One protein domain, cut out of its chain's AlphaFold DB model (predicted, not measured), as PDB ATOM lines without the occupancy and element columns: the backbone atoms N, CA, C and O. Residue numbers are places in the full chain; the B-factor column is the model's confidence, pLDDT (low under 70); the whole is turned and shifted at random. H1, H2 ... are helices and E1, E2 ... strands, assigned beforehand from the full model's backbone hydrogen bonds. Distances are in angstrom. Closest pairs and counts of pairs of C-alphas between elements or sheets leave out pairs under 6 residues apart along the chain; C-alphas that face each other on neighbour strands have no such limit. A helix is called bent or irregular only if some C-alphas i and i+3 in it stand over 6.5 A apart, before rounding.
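What this domain is: This is residues 62 to 169 of the 498 residues of an uncharacterized protein of Lachnospiraceae bacterium NLAE-zl-G231 (UniProt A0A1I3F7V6). A strongly twisted sheet of six strands curls round the first part of one long helix, H1, at residues 62 to 72, while a short helix, H3, packs on the other side of the sheet, over E2. H1 has a kink near residue 76, and its later part and the small H2 pack together at one end of the sheet. The printed part has 108 residues, mixed in class, with three named helices and six named strands in the order H1 H2 E1 E2 E3 E4 E5 H3 E6. The sheet is branched at E3 and antiparallel in each neighbour pair. The whole is compact, with a radius of gyration of the C-alphas of 13.7 A, yet elongated, spanning 42 by 27 by 20 A.

How they stand to each other: Start at H1, residues 62 to 82, which is on the sheet and comes closest to E6, residues 162 to 167, at the C-alphas of Glu 65 and Val 166, 6.0 A apart. With residues 72 to 80 alone H1 touches H2, residues 84 to 88; their closest C-alphas, of Ile 76 and Tyr 86, are 5.3 A apart. H2 is not on the sheet. Next comes E1, residues 92 to 101, with E6 on one side, N 93 to O 166 at 2.8 A, and E2, residues 107 to 114, on the other, N 98 to O 111 at 2.8 A. E2 forms a hairpin with E3, residues 126 to 133, where N 110 and O 130 are 2.8 A apart. On the other side of E3 from E2 look for E4, residues 136 to 138, N 133 to O 136 at 3.0 A, and E5, residues 141 to 143, N 142 to O 127 at 2.9 A. E1 E2 E3 E4 form a meander, each strand the antiparallel neighbour of the one before. H3, residues 149 to 156, is on the sheet at a height of 9.3 A, over E2 and along the strands; the C-alphas of Thr 111 and Phe 156 are their closest, 7.1 A apart. In H3 every O i to N i+4 pair is within hydrogen-bond range; in H1 15 of 17 are, and in H2 0 of 1, beside 1 of 2 O i to N i+3 pairs.

Where its parts are: Find C-alpha 62 at (-18.156, 12.790, 26.653); H1 runs 28.2 A from there to C-alpha 82. H1 and H2 are irregular: C-alphas 78 and 81 are 9.3 A apart, and 84 and 87 are 7.5 A. E1 starts at (-14.101, 11.675, 11.975) and spans 29.0 A, E2 22.5 A, E3 22.6 A. E6 spans 17.3 A and ends at C-alpha 167, (-12.037, 12.667, 15.744).

The domain as a whole: The two C-alphas farthest apart, of Tyr 104 and Asn 120, are 42.8 A apart. The printed part has no cut. The link from E2 to E3, with 11 residues, is long, and the others are tight. The mean pLDDT of the printed part is 74.1; look for values under 70 at residues 101 to 107, 118 to 123 and 131 to 147.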
ATOM      1  N   GLU A  62     -19.572  12.407  26.689       79.88
ATOM      2  CA  GLU A  62     -18.156  12.790  26.653       79.88
ATOM      3  C   GLU A  62     -17.243  11.636  27.103       79.88
ATOM      4  O   GLU A  62     -16.233  11.354  26.455       79.88
ATOM      5  N   GLU A  63     -17.624  10.910  28.158       76.56
ATOM      6  CA  GLU A  63     -16.888   9.729  28.638       76.56
ATOM      7  C   GLU A  63     -16.918   8.583  27.618       76.56
ATOM      8  O   GLU A  63     -15.903   7.912  27.399       76.56
ATOM      9  N   LEU A  64     -18.056   8.378  26.947       77.19
ATOM     10  CA  LEU A  64     -18.186   7.381  25.882       77.19
ATOM     11  C   LEU A  64     -17.390   7.768  24.628       77.19
ATOM     12  O   LEU A  64     -16.721   6.911  24.046       77.19
ATOM     13  N   GLU A  65     -17.402   9.047  24.234       79.88
ATOM     14  CA  GLU A  65     -16.593   9.557  23.121       79.88
ATOM     15  C   GLU A  65     -15.100   9.344  23.388       79.88
ATOM     16  O   GLU A  65     -14.388   8.813  22.530       79.88
ATOM     17  N   GLN A  66     -14.631   9.713  24.582       77.69
ATOM     18  CA  GLN A  66     -13.236   9.552  24.981       77.69
ATOM     19  C   GLN A  66     -12.833   8.072  25.043       77.69
ATOM     20  O   GLN A  66     -11.756   7.706  24.565       77.69
ATOM     21  N   THR A  67     -13.708   7.202  25.554       75.19
ATOM     22  CA  THR A  67     -13.452   5.754  25.583       75.19
ATOM     23  C   THR A  67     -13.325   5.195  24.168       75.19
ATOM     24  O   THR A  67     -12.317   4.571  23.835       75.19
ATOM     25  N   LEU A  68     -14.292   5.487  23.290       77.56
ATOM     26  CA  LEU A  68     -14.261   5.039  21.897       77.56
ATOM     27  C   LEU A  68     -13.013   5.541  21.164       77.56
ATOM     28  O   LEU A  68     -12.378   4.784  20.422       77.56
ATOM     29  N   LYS A  69     -12.655   6.814  21.372       79.75
ATOM     30  CA  LYS A  69     -11.439   7.404  20.810       79.75
ATOM     31  C   LYS A  69     -10.220   6.578  21.159       79.75
ATOM     32  O   LYS A  69      -9.405   6.280  20.288       79.75
ATOM     33  N   THR A  70     -10.112   6.236  22.433       74.81
ATOM     34  CA  THR A  70      -8.922   5.602  22.969       74.81
ATOM     35  C   THR A  70      -8.826   4.158  22.503       74.81
ATOM     36  O   THR A  70      -7.784   3.785  21.983       74.81
ATOM     37  N   VAL A  71      -9.931   3.401  22.503       75.56
ATOM     38  CA  VAL A  71      -9.985   2.038  21.936       75.56
ATOM     39  C   VAL A  71      -9.512   2.006  20.475       75.56
ATOM     40  O   VAL A  71      -8.731   1.135  20.082       75.56
ATOM     41  N   ILE A  72      -9.957   2.966  19.657       77.50
ATOM     42  CA  ILE A  72      -9.556   3.058  18.247       77.50
ATOM     43  C   ILE A  72      -8.080   3.468  18.110       77.50
ATOM     44  O   ILE A  72      -7.341   2.838  17.346       77.50
ATOM     45  N   GLU A  73      -7.634   4.510  18.821       78.69
ATOM     46  CA  GLU A  73      -6.239   4.977  18.776       78.69
ATOM     47  C   GLU A  73      -5.259   3.901  19.301       78.69
ATOM     48  O   GLU A  73      -4.188   3.728  18.712       78.69
ATOM     49  N   ASP A  74      -5.644   3.117  20.316       76.06
ATOM     50  CA  ASP A  74      -4.900   1.964  20.839       76.06
ATOM     51  C   ASP A  74      -4.720   0.883  19.772       76.06
ATOM     52  O   ASP A  74      -3.589   0.497  19.456       76.06
ATOM     53  N   ASP A  75      -5.814   0.407  19.170       77.19
ATOM     54  CA  ASP A  75      -5.752  -0.648  18.154       77.19
ATOM     55  C   ASP A  75      -4.841  -0.236  16.984       77.19
ATOM     56  O   ASP A  75      -3.982  -1.016  16.557       77.19
ATOM     57  N   ILE A  76      -4.946   1.021  16.533       77.44
ATOM     58  CA  ILE A  76      -4.076   1.609  15.504       77.44
ATOM     59  C   ILE A  76      -2.615   1.650  15.965       77.44
ATOM     60  O   ILE A  76      -1.707   1.321  15.192       77.44
ATOM     61  N   TRP A  77      -2.348   2.067  17.202       79.31
ATOM     62  CA  TRP A  77      -0.987   2.173  17.714       79.31
ATOM     63  C   TRP A  77      -0.290   0.809  17.776       79.31
ATOM     64  O   TRP A  77       0.838   0.687  17.270       79.31
ATOM     65  N   PHE A  78      -0.964  -0.206  18.327       72.19
ATOM     66  CA  PHE A  78      -0.394  -1.536  18.571       72.19
ATOM     67  C   PHE A  78      -0.400  -2.447  17.351       72.19
ATOM     68  O   PHE A  78       0.549  -3.205  17.168       72.19
ATOM     69  N   LYS A  79      -1.415  -2.371  16.486       72.56
ATOM     70  CA  LYS A  79      -1.478  -3.216  15.282       72.56
ATOM     71  C   LYS A  79      -0.941  -2.511  14.036       72.56
ATOM     72  O   LYS A  79      -0.707  -3.169  13.027       72.56
ATOM     73  N   ASP A  80      -0.669  -1.201  14.101       78.62
ATOM     74  CA  ASP A  80      -0.231  -0.379  12.957       78.62
ATOM     75  C   ASP A  80      -1.065  -0.702  11.706       78.62
ATOM     76  O   ASP A  80      -2.292  -0.711  11.776       78.62
ATOM     77  N   LYS A  81      -0.442  -1.035  10.572       80.31
ATOM     78  CA  LYS A  81      -1.143  -1.335   9.317       80.31
ATOM     79  C   LYS A  81      -2.037  -2.575   9.377       80.31
ATOM     80  O   LYS A  81      -2.849  -2.756   8.473       80.31
ATOM     81  N   ALA A  82      -1.874  -3.429  10.390       74.94
ATOM     82  CA  ALA A  82      -2.746  -4.574  10.636       74.94
ATOM     83  C   ALA A  82      -3.992  -4.204  11.462       74.94
ATOM     84  O   ALA A  82      -4.894  -5.032  11.591       74.94
ATOM     85  N   SER A  83      -4.065  -2.983  12.005       77.25
ATOM     86  CA  SER A  83      -5.267  -2.475  12.665       77.25
ATOM     87  C   SER A  83      -6.417  -2.409  11.674       77.25
ATOM     88  O   SER A  83      -6.296  -1.897  10.557       77.25
ATOM     89  N   ILE A  84      -7.573  -2.870  12.132       75.12
ATOM     90  CA  ILE A  84      -8.827  -2.726  11.401       75.12
ATOM     91  C   ILE A  84      -9.187  -1.241  11.242       75.12
ATOM     92  O   ILE A  84      -9.641  -0.814  10.182       75.12
ATOM     93  N   PHE A  85      -8.865  -0.418  12.238       80.38
ATOM     94  CA  PHE A  85      -9.144   1.012  12.249       80.38
ATOM     95  C   PHE A  85      -8.031   1.859  11.620       80.38
ATOM     96  O   PHE A  85      -8.143   3.080  11.587       80.38
ATOM     97  N   TYR A  86      -6.974   1.256  11.057       82.75
ATOM     98  CA  TYR A  86      -5.841   2.002  10.484       82.75
ATOM     99  C   TYR A  86      -6.262   3.054   9.447       82.75
ATOM    100  O   TYR A  86      -5.670   4.123   9.325       82.75
ATOM    101  N   HIS A  87      -7.311   2.759   8.688       83.19
ATOM    102  CA  HIS A  87      -7.841   3.655   7.669       83.19
ATOM    103  C   HIS A  87      -8.614   4.855   8.241       83.19
ATOM    104  O   HIS A  87      -8.861   5.798   7.497       83.19
ATOM    105  N   CYS A  88      -8.964   4.838   9.529       85.25
ATOM    106  CA  CYS A  88      -9.657   5.918  10.231       85.25
ATOM    107  C   CYS A  88      -8.708   7.033  10.700       85.25
ATOM    108  O   CYS A  88      -9.180   8.049  11.200       85.25
ATOM    109  N   ILE A  89      -7.385   6.880  10.548       85.88
ATOM    110  CA  ILE A  89      -6.407   7.920  10.908       85.88
ATOM    111  C   ILE A  89      -6.758   9.237  10.202       85.88
ATOM    112  O   ILE A  89      -6.936   9.267   8.981       85.88
ATOM    113  N   ASN A  90      -6.790  10.333  10.964       87.38
ATOM    114  CA  ASN A  90      -7.188  11.668  10.506       87.38
ATOM    115  C   ASN A  90      -8.625  11.746   9.958       87.38
ATOM    116  O   ASN A  90      -8.922  12.602   9.118       87.38
ATOM    117  N   GLN A  91      -9.517  10.863  10.409       87.94
ATOM    118  CA  GLN A  91     -10.933  10.871  10.050       87.94
ATOM    119  C   GLN A  91     -11.816  11.111  11.273       87.94
ATOM    120  O   GLN A  91     -11.452  10.836  12.416       87.94
ATOM    121  N   LYS A  92     -13.015  11.623  11.003       90.62
ATOM    122  CA  LYS A  92     -14.101  11.675  11.975       90.62
ATOM    123  C   LYS A  92     -14.897  10.375  11.867       90.62
ATOM    124  O   LYS A  92     -15.348  10.039  10.774       90.62
ATOM    125  N   VAL A  93     -15.064   9.673  12.981       88.38
ATOM    126  CA  VAL A  93     -15.846   8.439  13.087       88.38
ATOM    127  C   VAL A  93     -17.128   8.755  13.845       88.38
ATOM    128  O   VAL A  93     -17.087   9.153  15.005       88.38
ATOM    129  N   GLU A  94     -18.269   8.612  13.181       90.94
ATOM    130  CA  GLU A  94     -19.584   8.702  13.822       90.94
ATOM    131  C   GLU A  94     -19.937   7.354  14.454       90.94
ATOM    132  O   GLU A  94     -19.480   6.311  13.982       90.94
ATOM    133  N   TYR A  95     -20.720   7.358  15.529       89.25
ATOM    134  CA  TYR A  95     -21.125   6.134  16.207       89.25
ATOM    135  C   TYR A  95     -22.536   6.230  16.787       89.25
ATOM    136  O   TYR A  95     -23.025   7.303  17.137       89.25
ATOM    137  N   GLU A  96     -23.168   5.072  16.907       89.38
ATOM    138  CA  GLU A  96     -24.419   4.865  17.638       89.38
ATOM    139  C   GLU A  96     -24.111   4.025  18.873       89.38
ATOM    140  O   GLU A  96     -23.233   3.163  18.813       89.38
ATOM    141  N   TYR A  97     -24.810   4.239  19.985       87.06
ATOM    142  CA  TYR A  97     -24.646   3.380  21.154       87.06
ATOM    143  C   TYR A  97     -25.971   3.021  21.815       87.06
ATOM    144  O   TYR A  97     -26.960   3.751  21.726       87.06
ATOM    145  N   LYS A  98     -25.978   1.874  22.490       85.44
ATOM    146  CA  LYS A  98     -27.076   1.398  23.324       85.44
ATOM    147  C   LYS A  98     -26.547   0.946  24.675       85.44
ATOM    148  O   LYS A  98     -25.660   0.096  24.731       85.44
ATOM    149  N   TYR A  99     -27.140   1.459  25.744       80.19
ATOM    150  CA  TYR A  99     -26.935   0.934  27.088       80.19
ATOM    151  C   TYR A  99     -28.005  -0.113  27.426       80.19
ATOM    152  O   TYR A  99     -29.183   0.063  27.113       80.19
ATOM    153  N   THR A 100     -27.588  -1.225  28.027       76.12
ATOM    154  CA  THR A 100     -28.470  -2.310  28.480       76.12
ATOM    155  C   THR A 100     -28.090  -2.708  29.902       76.12
ATOM    156  O   THR A 100     -27.005  -3.238  30.107       76.12
ATOM    157  N   GLU A 101     -28.972  -2.479  30.874       69.44
ATOM    158  CA  GLU A 101     -28.766  -2.884  32.275       69.44
ATOM    159  C   GLU A 101     -28.867  -4.402  32.464       69.44
ATOM    160  O   GLU A 101     -29.646  -5.090  31.791       69.44
ATOM    161  N   PHE A 102     -28.132  -4.926  33.445       64.38
ATOM    162  CA  PHE A 102     -28.390  -6.253  33.984       64.38
ATOM    163  C   PHE A 102     -29.632  -6.212  34.875       64.38
ATOM    164  O   PHE A 102     -29.670  -5.504  35.872       64.38
ATOM    165  N   GLY A 103     -30.643  -7.031  34.578       45.94
ATOM    166  CA  GLY A 103     -31.898  -7.054  35.345       45.94
ATOM    167  C   GLY A 103     -31.797  -7.530  36.806       45.94
ATOM    168  O   GLY A 103     -32.837  -7.676  37.442       45.94
ATOM    169  N   TYR A 104     -30.593  -7.816  37.321       37.03
ATOM    170  CA  TYR A 104     -30.365  -8.407  38.647       37.03
ATOM    171  C   TYR A 104     -29.085  -7.916  39.372       37.03
ATOM    172  O   TYR A 104     -28.784  -8.446  40.439       37.03
ATOM    173  N   SER A 105     -28.319  -6.948  38.842       47.09
ATOM    174  CA  SER A 105     -27.053  -6.476  39.453       47.09
ATOM    175  C   SER A 105     -26.697  -5.038  39.057       47.09
ATOM    176  O   SER A 105     -27.100  -4.599  37.983       47.09
ATOM    177  N   ASP A 106     -25.867  -4.358  39.861       50.38
ATOM    178  CA  ASP A 106     -25.289  -3.034  39.563       50.38
ATOM    179  C   ASP A 106     -24.288  -3.107  38.387       50.38
ATOM    180  O   ASP A 106     -23.066  -3.140  38.555       50.38
ATOM    181  N   GLY A 107     -24.810  -3.177  37.162       59.69
ATOM    182  CA  GLY A 107     -24.012  -3.220  35.940       59.69
ATOM    183  C   GLY A 107     -24.839  -3.300  34.657       59.69
ATOM    184  O   GLY A 107     -26.072  -3.307  34.676       59.69
ATOM    185  N   GLY A 108     -24.153  -3.389  33.522       70.94
ATOM    186  CA  GLY A 108     -24.780  -3.507  32.209       70.94
ATOM    187  C   GLY A 108     -23.775  -3.633  31.068       70.94
ATOM    188  O   GLY A 108     -22.606  -3.939  31.277       70.94
ATOM    189  N   TYR A 109     -24.231  -3.358  29.850       75.50
ATOM    190  CA  TYR A 109     -23.406  -3.285  28.648       75.50
ATOM    191  C   TYR A 109     -23.657  -1.981  27.903       75.50
ATOM    192  O   TYR A 109     -24.810  -1.637  27.628       75.50
ATOM    193  N   VAL A 110     -22.587  -1.300  27.495       78.50
ATOM    194  CA  VAL A 110     -22.647  -0.257  26.467       78.50
ATOM    195  C   VAL A 110     -22.190  -0.870  25.150       78.50
ATOM    196  O   VAL A 110     -21.022  -1.191  24.959       78.50
ATOM    197  N   THR A 111     -23.126  -1.042  24.224       82.81
ATOM    198  CA  THR A 111     -22.844  -1.503  22.864       82.81
ATOM    199  C   THR A 111     -22.693  -0.293  21.956       82.81
ATOM    200  O   THR A 111     -23.657   0.437  21.758       82.81
ATOM    201  N   ILE A 112     -21.507  -0.084  21.394       82.44
ATOM    202  CA  ILE A 112     -21.161   1.009  20.483       82.44
ATOM    203  C   ILE A 112     -20.968   0.441  19.074       82.44
ATOM    204  O   ILE A 112     -20.214  -0.510  18.871       82.44
ATOM    205  N   LEU A 113     -21.615   1.047  18.083       86.50
ATOM    206  CA  LEU A 113     -21.460   0.767  16.659       86.50
ATOM    207  C   LEU A 113     -20.756   1.950  15.989       86.50
ATOM    208  O   LEU A 113     -21.409   2.947  15.669       86.50
ATOM    209  N   PRO A 114     -19.441   1.858  15.736       84.62
ATOM    210  CA  PRO A 114     -18.752   2.802  14.871       84.62
ATOM    211  C   PRO A 114     -19.279   2.673  13.437       84.62
ATOM    212  O   PRO A 114     -19.241   1.594  12.838       84.62
ATOM    213  N   LEU A 115     -19.740   3.778  12.857       85.44
ATOM    214  CA  LEU A 115     -20.263   3.857  11.491       85.44
ATOM    215  C   LEU A 115     -19.115   3.959  10.480       85.44
ATOM    216  O   LEU A 115     -18.956   4.942   9.759       85.44
ATOM    217  N   ILE A 116     -18.288   2.920  10.455       79.25
ATOM    218  CA  ILE A 116     -17.126   2.803   9.582       79.25
ATOM    219  C   ILE A 116     -17.509   1.920   8.397       79.25
ATOM    220  O   ILE A 116     -17.878   0.757   8.574       79.25
ATOM    221  N   GLU A 117     -17.438   2.463   7.181       71.19
ATOM    222  CA  GLU A 117     -17.738   1.683   5.981       71.19
ATOM    223  C   GLU A 117     -16.708   0.551   5.782       71.19
ATOM    224  O   GLU A 117     -15.497   0.788   5.862       71.19
ATOM    225  N   PRO A 118     -17.163  -0.679   5.476       67.12
ATOM    226  CA  PRO A 118     -16.285  -1.770   5.073       67.12
ATOM    227  C   PRO A 118     -15.388  -1.351   3.893       67.12
ATOM    228  O   PRO A 118     -15.841  -0.713   2.942       67.12
ATOM    229  N   ASN A 119     -14.109  -1.724   3.925       66.69
ATOM    230  CA  ASN A 119     -13.123  -1.367   2.899       66.69
ATOM    231  C   ASN A 119     -12.344  -2.602   2.408       66.69
ATOM    232  O   ASN A 119     -12.645  -3.732   2.776       66.69
ATOM    233  N   ASN A 120     -11.311  -2.418   1.578       55.44
ATOM    234  CA  ASN A 120     -10.545  -3.538   1.004       55.44
ATOM    235  C   ASN A 120      -9.893  -4.480   2.044       55.44
ATOM    236  O   ASN A 120      -9.552  -5.607   1.689       55.44
ATOM    237  N   ASN A 121      -9.743  -4.046   3.300       51.41
ATOM    238  CA  ASN A 121      -9.234  -4.847   4.418       51.41
ATOM    239  C   ASN A 121     -10.343  -5.322   5.379       51.41
ATOM    240  O   ASN A 121     -10.065  -6.119   6.272       51.41
ATOM    241  N   LEU A 122     -11.588  -4.860   5.209       58.59
ATOM    242  CA  LEU A 122     -12.707  -5.110   6.114       58.59
ATOM    243  C   LEU A 122     -13.955  -5.494   5.337       58.59
ATOM    244  O   LEU A 122     -14.550  -4.670   4.656       58.59
ATOM    245  N   SER A 123     -14.391  -6.742   5.469       60.97
ATOM    246  CA  SER A 123     -15.623  -7.195   4.820       60.97
ATOM    247  C   SER A 123     -16.879  -7.015   5.675       60.97
ATOM    248  O   SER A 123     -17.943  -7.293   5.145       60.97
ATOM    249  N   LEU A 124     -16.789  -6.617   6.955       71.12
ATOM    250  CA  LEU A 124     -17.912  -6.616   7.916       71.12
ATOM    251  C   LEU A 124     -17.843  -5.417   8.880       71.12
ATOM    252  O   LEU A 124     -16.764  -4.856   9.082       71.12
ATOM    253  N   TYR A 125     -18.977  -5.072   9.493       72.88
ATOM    254  CA  TYR A 125     -19.096  -4.020  10.512       72.88
ATOM    255  C   TYR A 125     -18.619  -4.487  11.898       72.88
ATOM    256  O   TYR A 125     -18.740  -5.664  12.258       72.88
ATOM    257  N   TYR A 126     -18.114  -3.548  12.700       74.12
ATOM    258  CA  TYR A 126     -17.566  -3.795  14.038       74.12
ATOM    259  C   TYR A 126     -18.468  -3.243  15.127       74.12
ATOM    260  O   TYR A 126     -19.147  -2.242  14.921       74.12
ATOM    261  N   ILE A 127     -18.439  -3.890  16.288       76.75
ATOM    262  CA  ILE A 127     -19.143  -3.445  17.483       76.75
ATOM    263  C   ILE A 127     -18.142  -3.425  18.632       76.75
ATOM    264  O   ILE A 127     -17.317  -4.322  18.791       76.75
ATOM    265  N   ILE A 128     -18.209  -2.393  19.450       76.56
ATOM    266  CA  ILE A 128     -17.450  -2.311  20.688       76.56
ATOM    267  C   ILE A 128     -18.465  -2.506  21.808       76.56
ATOM    268  O   ILE A 128     -19.372  -1.702  21.970       76.56
ATOM    269  N   SER A 129     -18.368  -3.627  22.511       74.31
ATOM    270  CA  SER A 129     -19.233  -3.965  23.635       74.31
ATOM    271  C   SER A 129     -18.445  -3.765  24.915       74.31
ATOM    272  O   SER A 129     -17.560  -4.555  25.227       74.31
ATOM    273  N   LEU A 130     -18.763  -2.710  25.649       71.69
ATOM    274  CA  LEU A 130     -18.120  -2.400  26.914       71.69
ATOM    275  C   LEU A 130     -18.972  -2.955  28.051       71.69
ATOM    276  O   LEU A 130     -20.160  -2.634  28.140       71.69
ATOM    277  N   GLU A 131     -18.391  -3.794  28.907       67.69
ATOM    278  CA  GLU A 131     -19.082  -4.219  30.129       67.69
ATOM    279  C   GLU A 131     -19.020  -3.084  31.152       67.69
ATOM    280  O   GLU A 131     -17.979  -2.448  31.320       67.69
ATOM    281  N   VAL A 132     -20.132  -2.828  31.831       64.69
ATOM    282  CA  VAL A 132     -20.245  -1.832  32.895       64.69
ATOM    283  C   VAL A 132     -20.379  -2.557  34.219       64.69
ATOM    284  O   VAL A 132     -21.335  -3.308  34.420       64.69
ATOM    285  N   TYR A 133     -19.457  -2.288  35.136       59.34
ATOM    286  CA  TYR A 133     -19.507  -2.816  36.493       59.34
ATOM    287  C   TYR A 133     -19.072  -1.741  37.484       59.34
ATOM    288  O   TYR A 133     -18.002  -1.154  37.320       59.34
ATOM    289  N   ASN A 134     -19.898  -1.447  38.495       56.16
ATOM    290  CA  ASN A 134     -19.620  -0.418  39.512       56.16
ATOM    291  C   ASN A 134     -19.157   0.940  38.933       56.16
ATOM    292  O   ASN A 134     -18.219   1.557  39.439       56.16
ATOM    293  N   GLY A 135     -19.774   1.394  37.836       54.72
ATOM    294  CA  GLY A 135     -19.420   2.663  37.180       54.72
ATOM    295  C   GLY A 135     -18.065   2.664  36.457       54.72
ATOM    296  O   GLY A 135     -17.553   3.729  36.122       54.72
ATOM    297  N   LYS A 136     -17.474   1.490  36.208       58.84
ATOM    298  CA  LYS A 136     -16.239   1.308  35.435       58.84
ATOM    299  C   LYS A 136     -16.481   0.454  34.188       58.84
ATOM    300  O   LYS A 136     -17.440  -0.317  34.141       58.84
ATOM    301  N   LEU A 137     -15.617   0.615  33.186       61.94
ATOM    302  CA  LEU A 137     -15.719  -0.017  31.870       61.94
ATOM    303  C   LEU A 137     -14.713  -1.163  31.728       61.94
ATOM    304  O   LEU A 137     -13.555  -1.054  32.135       61.94
ATOM    305  N   ARG A 138     -15.155  -2.255  31.107       61.94
ATOM    306  CA  ARG A 138     -14.296  -3.321  30.586       61.94
ATOM    307  C   ARG A 138     -14.311  -3.280  29.070       61.94
ATOM    308  O   ARG A 138     -15.390  -3.276  28.476       61.94
ATOM    309  N   ASP A 139     -13.136  -3.307  28.455       56.75
ATOM    310  CA  ASP A 139     -13.039  -3.362  27.003       56.75
ATOM    311  C   ASP A 139     -13.475  -4.736  26.477       56.75
ATOM    312  O   ASP A 139     -12.988  -5.787  26.885       56.75
ATOM    313  N   GLY A 140     -14.386  -4.721  25.507       55.12
ATOM    314  CA  GLY A 140     -14.769  -5.891  24.729       55.12
ATOM    315  C   GLY A 140     -14.942  -5.509  23.265       55.12
ATOM    316  O   GLY A 140     -16.006  -5.073  22.831       55.12
ATOM    317  N   VAL A 141     -13.909  -5.678  22.440       51.75
ATOM    318  CA  VAL A 141     -14.071  -5.498  20.987       51.75
ATOM    319  C   VAL A 141     -14.699  -6.763  20.408       51.75
ATOM    320  O   VAL A 141     -14.085  -7.829  20.416       51.75
ATOM    321  N   SER A 142     -15.920  -6.653  19.879       55.03
ATOM    322  CA  SER A 142     -16.677  -7.781  19.330       55.03
ATOM    323  C   SER A 142     -16.943  -7.609  17.836       55.03
ATOM    324  O   SER A 142     -17.423  -6.589  17.346       55.03
ATOM    325  N   TYR A 143     -16.650  -8.644  17.059       56.25
ATOM    326  CA  TYR A 143     -16.922  -8.625  15.628       56.25
ATOM    327  C   TYR A 143     -18.338  -9.120  15.339       56.25
ATOM    328  O   TYR A 143     -18.664 -10.263  15.654       56.25
ATOM    329  N   SER A 144     -19.168  -8.288  14.700       54.97
ATOM    330  CA  SER A 144     -20.576  -8.624  14.428       54.97
ATOM    331  C   SER A 144     -20.754  -9.771  13.424       54.97
ATOM    332  O   SER A 144     -21.816 -10.386  13.369       54.97
ATOM    333  N   GLY A 145     -19.733 -10.070  12.609       57.19
ATOM    334  CA  GLY A 145     -19.824 -11.101  11.575       57.19
ATOM    335  C   GLY A 145     -20.647 -10.702  10.336       57.19
ATOM    336  O   GLY A 145     -20.846 -11.556   9.473       57.19
ATOM    337  N   MET A 146     -21.133  -9.452  10.224       65.31
ATOM    338  CA  MET A 146     -22.163  -9.052   9.241       65.31
ATOM    339  C   MET A 146     -21.747  -7.923   8.281       65.31
ATOM    340  O   MET A 146     -21.086  -6.961   8.666       65.31
ATOM    341  N   GLN A 147     -22.156  -8.045   7.005       69.94
ATOM    342  CA  GLN A 147     -21.853  -7.086   5.921       69.94
ATOM    343  C   GLN A 147     -22.870  -5.948   5.810       69.94
ATOM    344  O   GLN A 147     -22.603  -4.963   5.131       69.94
ATOM    345  N   ASN A 148     -24.054  -6.110   6.404       80.56
ATOM    346  CA  ASN A 148     -25.183  -5.205   6.237       80.56
ATOM    347  C   ASN A 148     -25.372  -4.356   7.499       80.56
ATOM    348  O   ASN A 148     -25.650  -4.891   8.571       80.56
ATOM    349  N   LEU A 149     -25.259  -3.034   7.353       82.25
ATOM    350  CA  LEU A 149     -25.419  -2.084   8.454       82.25
ATOM    351  C   LEU A 149     -26.808  -2.154   9.095       82.25
ATOM    352  O   LEU A 149     -26.914  -2.061  10.312       82.25
ATOM    353  N   GLU A 150     -27.871  -2.314   8.304       83.56
ATOM    354  CA  GLU A 150     -29.239  -2.373   8.834       83.56
ATOM    355  C   GLU A 150     -29.463  -3.635   9.668       83.56
ATOM    356  O   GLU A 150     -30.103  -3.572  10.715       83.56
ATOM    357  N   GLU A 151     -28.890  -4.768   9.253       79.81
ATOM    358  CA  GLU A 151     -28.954  -6.012  10.029       79.81
ATOM    359  C   GLU A 151     -28.191  -5.872  11.350       79.81
ATOM    360  O   GLU A 151     -28.730  -6.205  12.406       79.81
ATOM    361  N   VAL A 152     -26.985  -5.297  11.311       80.06
ATOM    362  CA  VAL A 152     -26.165  -5.024  12.504       80.06
ATOM    363  C   VAL A 152     -26.898  -4.094  13.466       80.06
ATOM    364  O   VAL A 152     -27.039  -4.417  14.645       80.06
ATOM    365  N   ARG A 153     -27.437  -2.979  12.963       84.12
ATOM    366  CA  ARG A 153     -28.270  -2.066  13.753       84.12
ATOM    367  C   ARG A 153     -29.448  -2.809  14.371       84.12
ATOM    368  O   ARG A 153     -29.594  -2.787  15.581       84.12
ATOM    369  N   SER A 154     -30.225  -3.554  13.585       81.00
ATOM    370  CA  SER A 154     -31.418  -4.252  14.089       81.00
ATOM    371  C   SER A 154     -31.132  -5.266  15.203       81.00
ATOM    372  O   SER A 154     -31.989  -5.505  16.051       81.00
ATOM    373  N   LEU A 155     -29.941  -5.867  15.210       79.12
ATOM    374  CA  LEU A 155     -29.578  -6.903  16.172       79.12
ATOM    375  C   LEU A 155     -28.933  -6.341  17.432       79.12
ATOM    376  O   LEU A 155     -29.222  -6.817  18.527       79.12
ATOM    377  N   PHE A 156     -28.063  -5.347  17.280       76.00
ATOM    378  CA  PHE A 156     -27.207  -4.883  18.368       76.00
ATOM    379  C   PHE A 156     -27.617  -3.510  18.903       76.00
ATOM    380  O   PHE A 156     -27.453  -3.241  20.090       76.00
ATOM    381  N   ILE A 157     -28.210  -2.663  18.059       81.38
ATOM    382  CA  ILE A 157     -28.693  -1.319  18.408       81.38
ATOM    383  C   ILE A 157     -30.085  -1.091  17.775       81.38
ATOM    384  O   ILE A 157     -30.256  -0.189  16.956       81.38
ATOM    385  N   PRO A 158     -31.104  -1.929  18.088       76.06
ATOM    386  CA  PRO A 158     -32.438  -1.792  17.487       76.06
ATOM    387  C   PRO A 158     -33.099  -0.448  17.822       76.06
ATOM    388  O   PRO A 158     -33.901   0.057  17.044       76.06
ATOM    389  N   GLU A 159     -32.733   0.121  18.972       78.81
ATOM    390  CA  GLU A 159     -33.136   1.433  19.472       78.81
ATOM    391  C   GLU A 159     -31.898   2.041  20.143       78.81
ATOM    392  O   GLU A 159     -31.473   1.573  21.202       78.81
ATOM    393  N   ALA A 160     -31.250   2.997  19.474       79.19
ATOM    394  CA  ALA A 160     -30.054   3.642  20.003       79.19
ATOM    395  C   ALA A 160     -30.412   4.499  21.223       79.19
ATOM    396  O   ALA A 160     -31.365   5.274  21.178       79.19
ATOM    397  N   THR A 161     -29.622   4.376  22.289       77.50
ATOM    398  CA  THR A 161     -29.684   5.269  23.452       77.50
ATOM    399  C   THR A 161     -29.156   6.657  23.089       77.50
ATOM    400  O   THR A 161     -29.674   7.650  23.584       77.50
ATOM    401  N   GLY A 162     -28.172   6.737  22.188       80.56
ATOM    402  CA  GLY A 162     -27.646   8.006  21.700       80.56
ATOM    403  C   GLY A 162     -26.739   7.861  20.479       80.56
ATOM    404  O   GLY A 162     -26.453   6.755  20.006       80.56
ATOM    405  N   VAL A 163     -26.296   9.008  19.964       86.38
ATOM    406  CA  VAL A 163     -25.370   9.119  18.830       86.38
ATOM    407  C   VAL A 163     -24.251  10.088  19.170       86.38
ATOM    408  O   VAL A 163     -24.475  11.086  19.847       86.38
ATOM    409  N   GLY A 164     -23.054   9.823  18.663       86.00
ATOM    410  CA  GLY A 164     -21.896  10.676  18.893       86.00
ATOM    411  C   GLY A 164     -20.919  10.629  17.731       86.00
ATOM    412  O   GLY A 164     -21.130   9.948  16.723       86.00
ATOM    413  N   ALA A 165     -19.830  11.381  17.850       87.00
ATOM    414  CA  ALA A 165     -18.749  11.291  16.890       87.00
ATOM    415  C   ALA A 165     -17.410  11.644  17.515       87.00
ATOM    416  O   ALA A 165     -17.319  12.571  18.305       87.00
ATOM    417  N   VAL A 166     -16.366  10.960  17.067       87.12
ATOM    418  CA  VAL A 166     -15.008  11.123  17.569       87.12
ATOM    419  C   VAL A 166     -14.056  11.470  16.430       87.12
ATOM    420  O   VAL A 166     -14.149  10.935  15.325       87.12
ATOM    421  N   ASN A 167     -13.119  12.380  16.685       87.00
ATOM    422  CA  ASN A 167     -12.037  12.667  15.744       87.00
ATOM    423  C   ASN A 167     -10.823  11.799  16.075       87.00
ATOM    424  O   ASN A 167     -10.209  11.986  17.130       87.00
ATOM    425  N   ILE A 168     -10.465  10.899  15.160       86.62
ATOM    426  CA  ILE A 168      -9.268  10.065  15.264       86.62
ATOM    427  C   ILE A 168      -8.088  10.860  14.711       86.62
ATOM    428  O   ILE A 168      -8.082  11.263  13.543       86.62
ATOM    429  N   GLY A 169      -7.111  11.139  15.572       79.88
ATOM    430  CA  GLY A 169      -5.955  11.958  15.218       79.88
ATOM    431  C   GLY A 169      -4.927  11.239  14.341       79.88
ATOM    432  O   GLY A 169      -5.155  10.148  13.811       79.88
TER     433      GLY A 169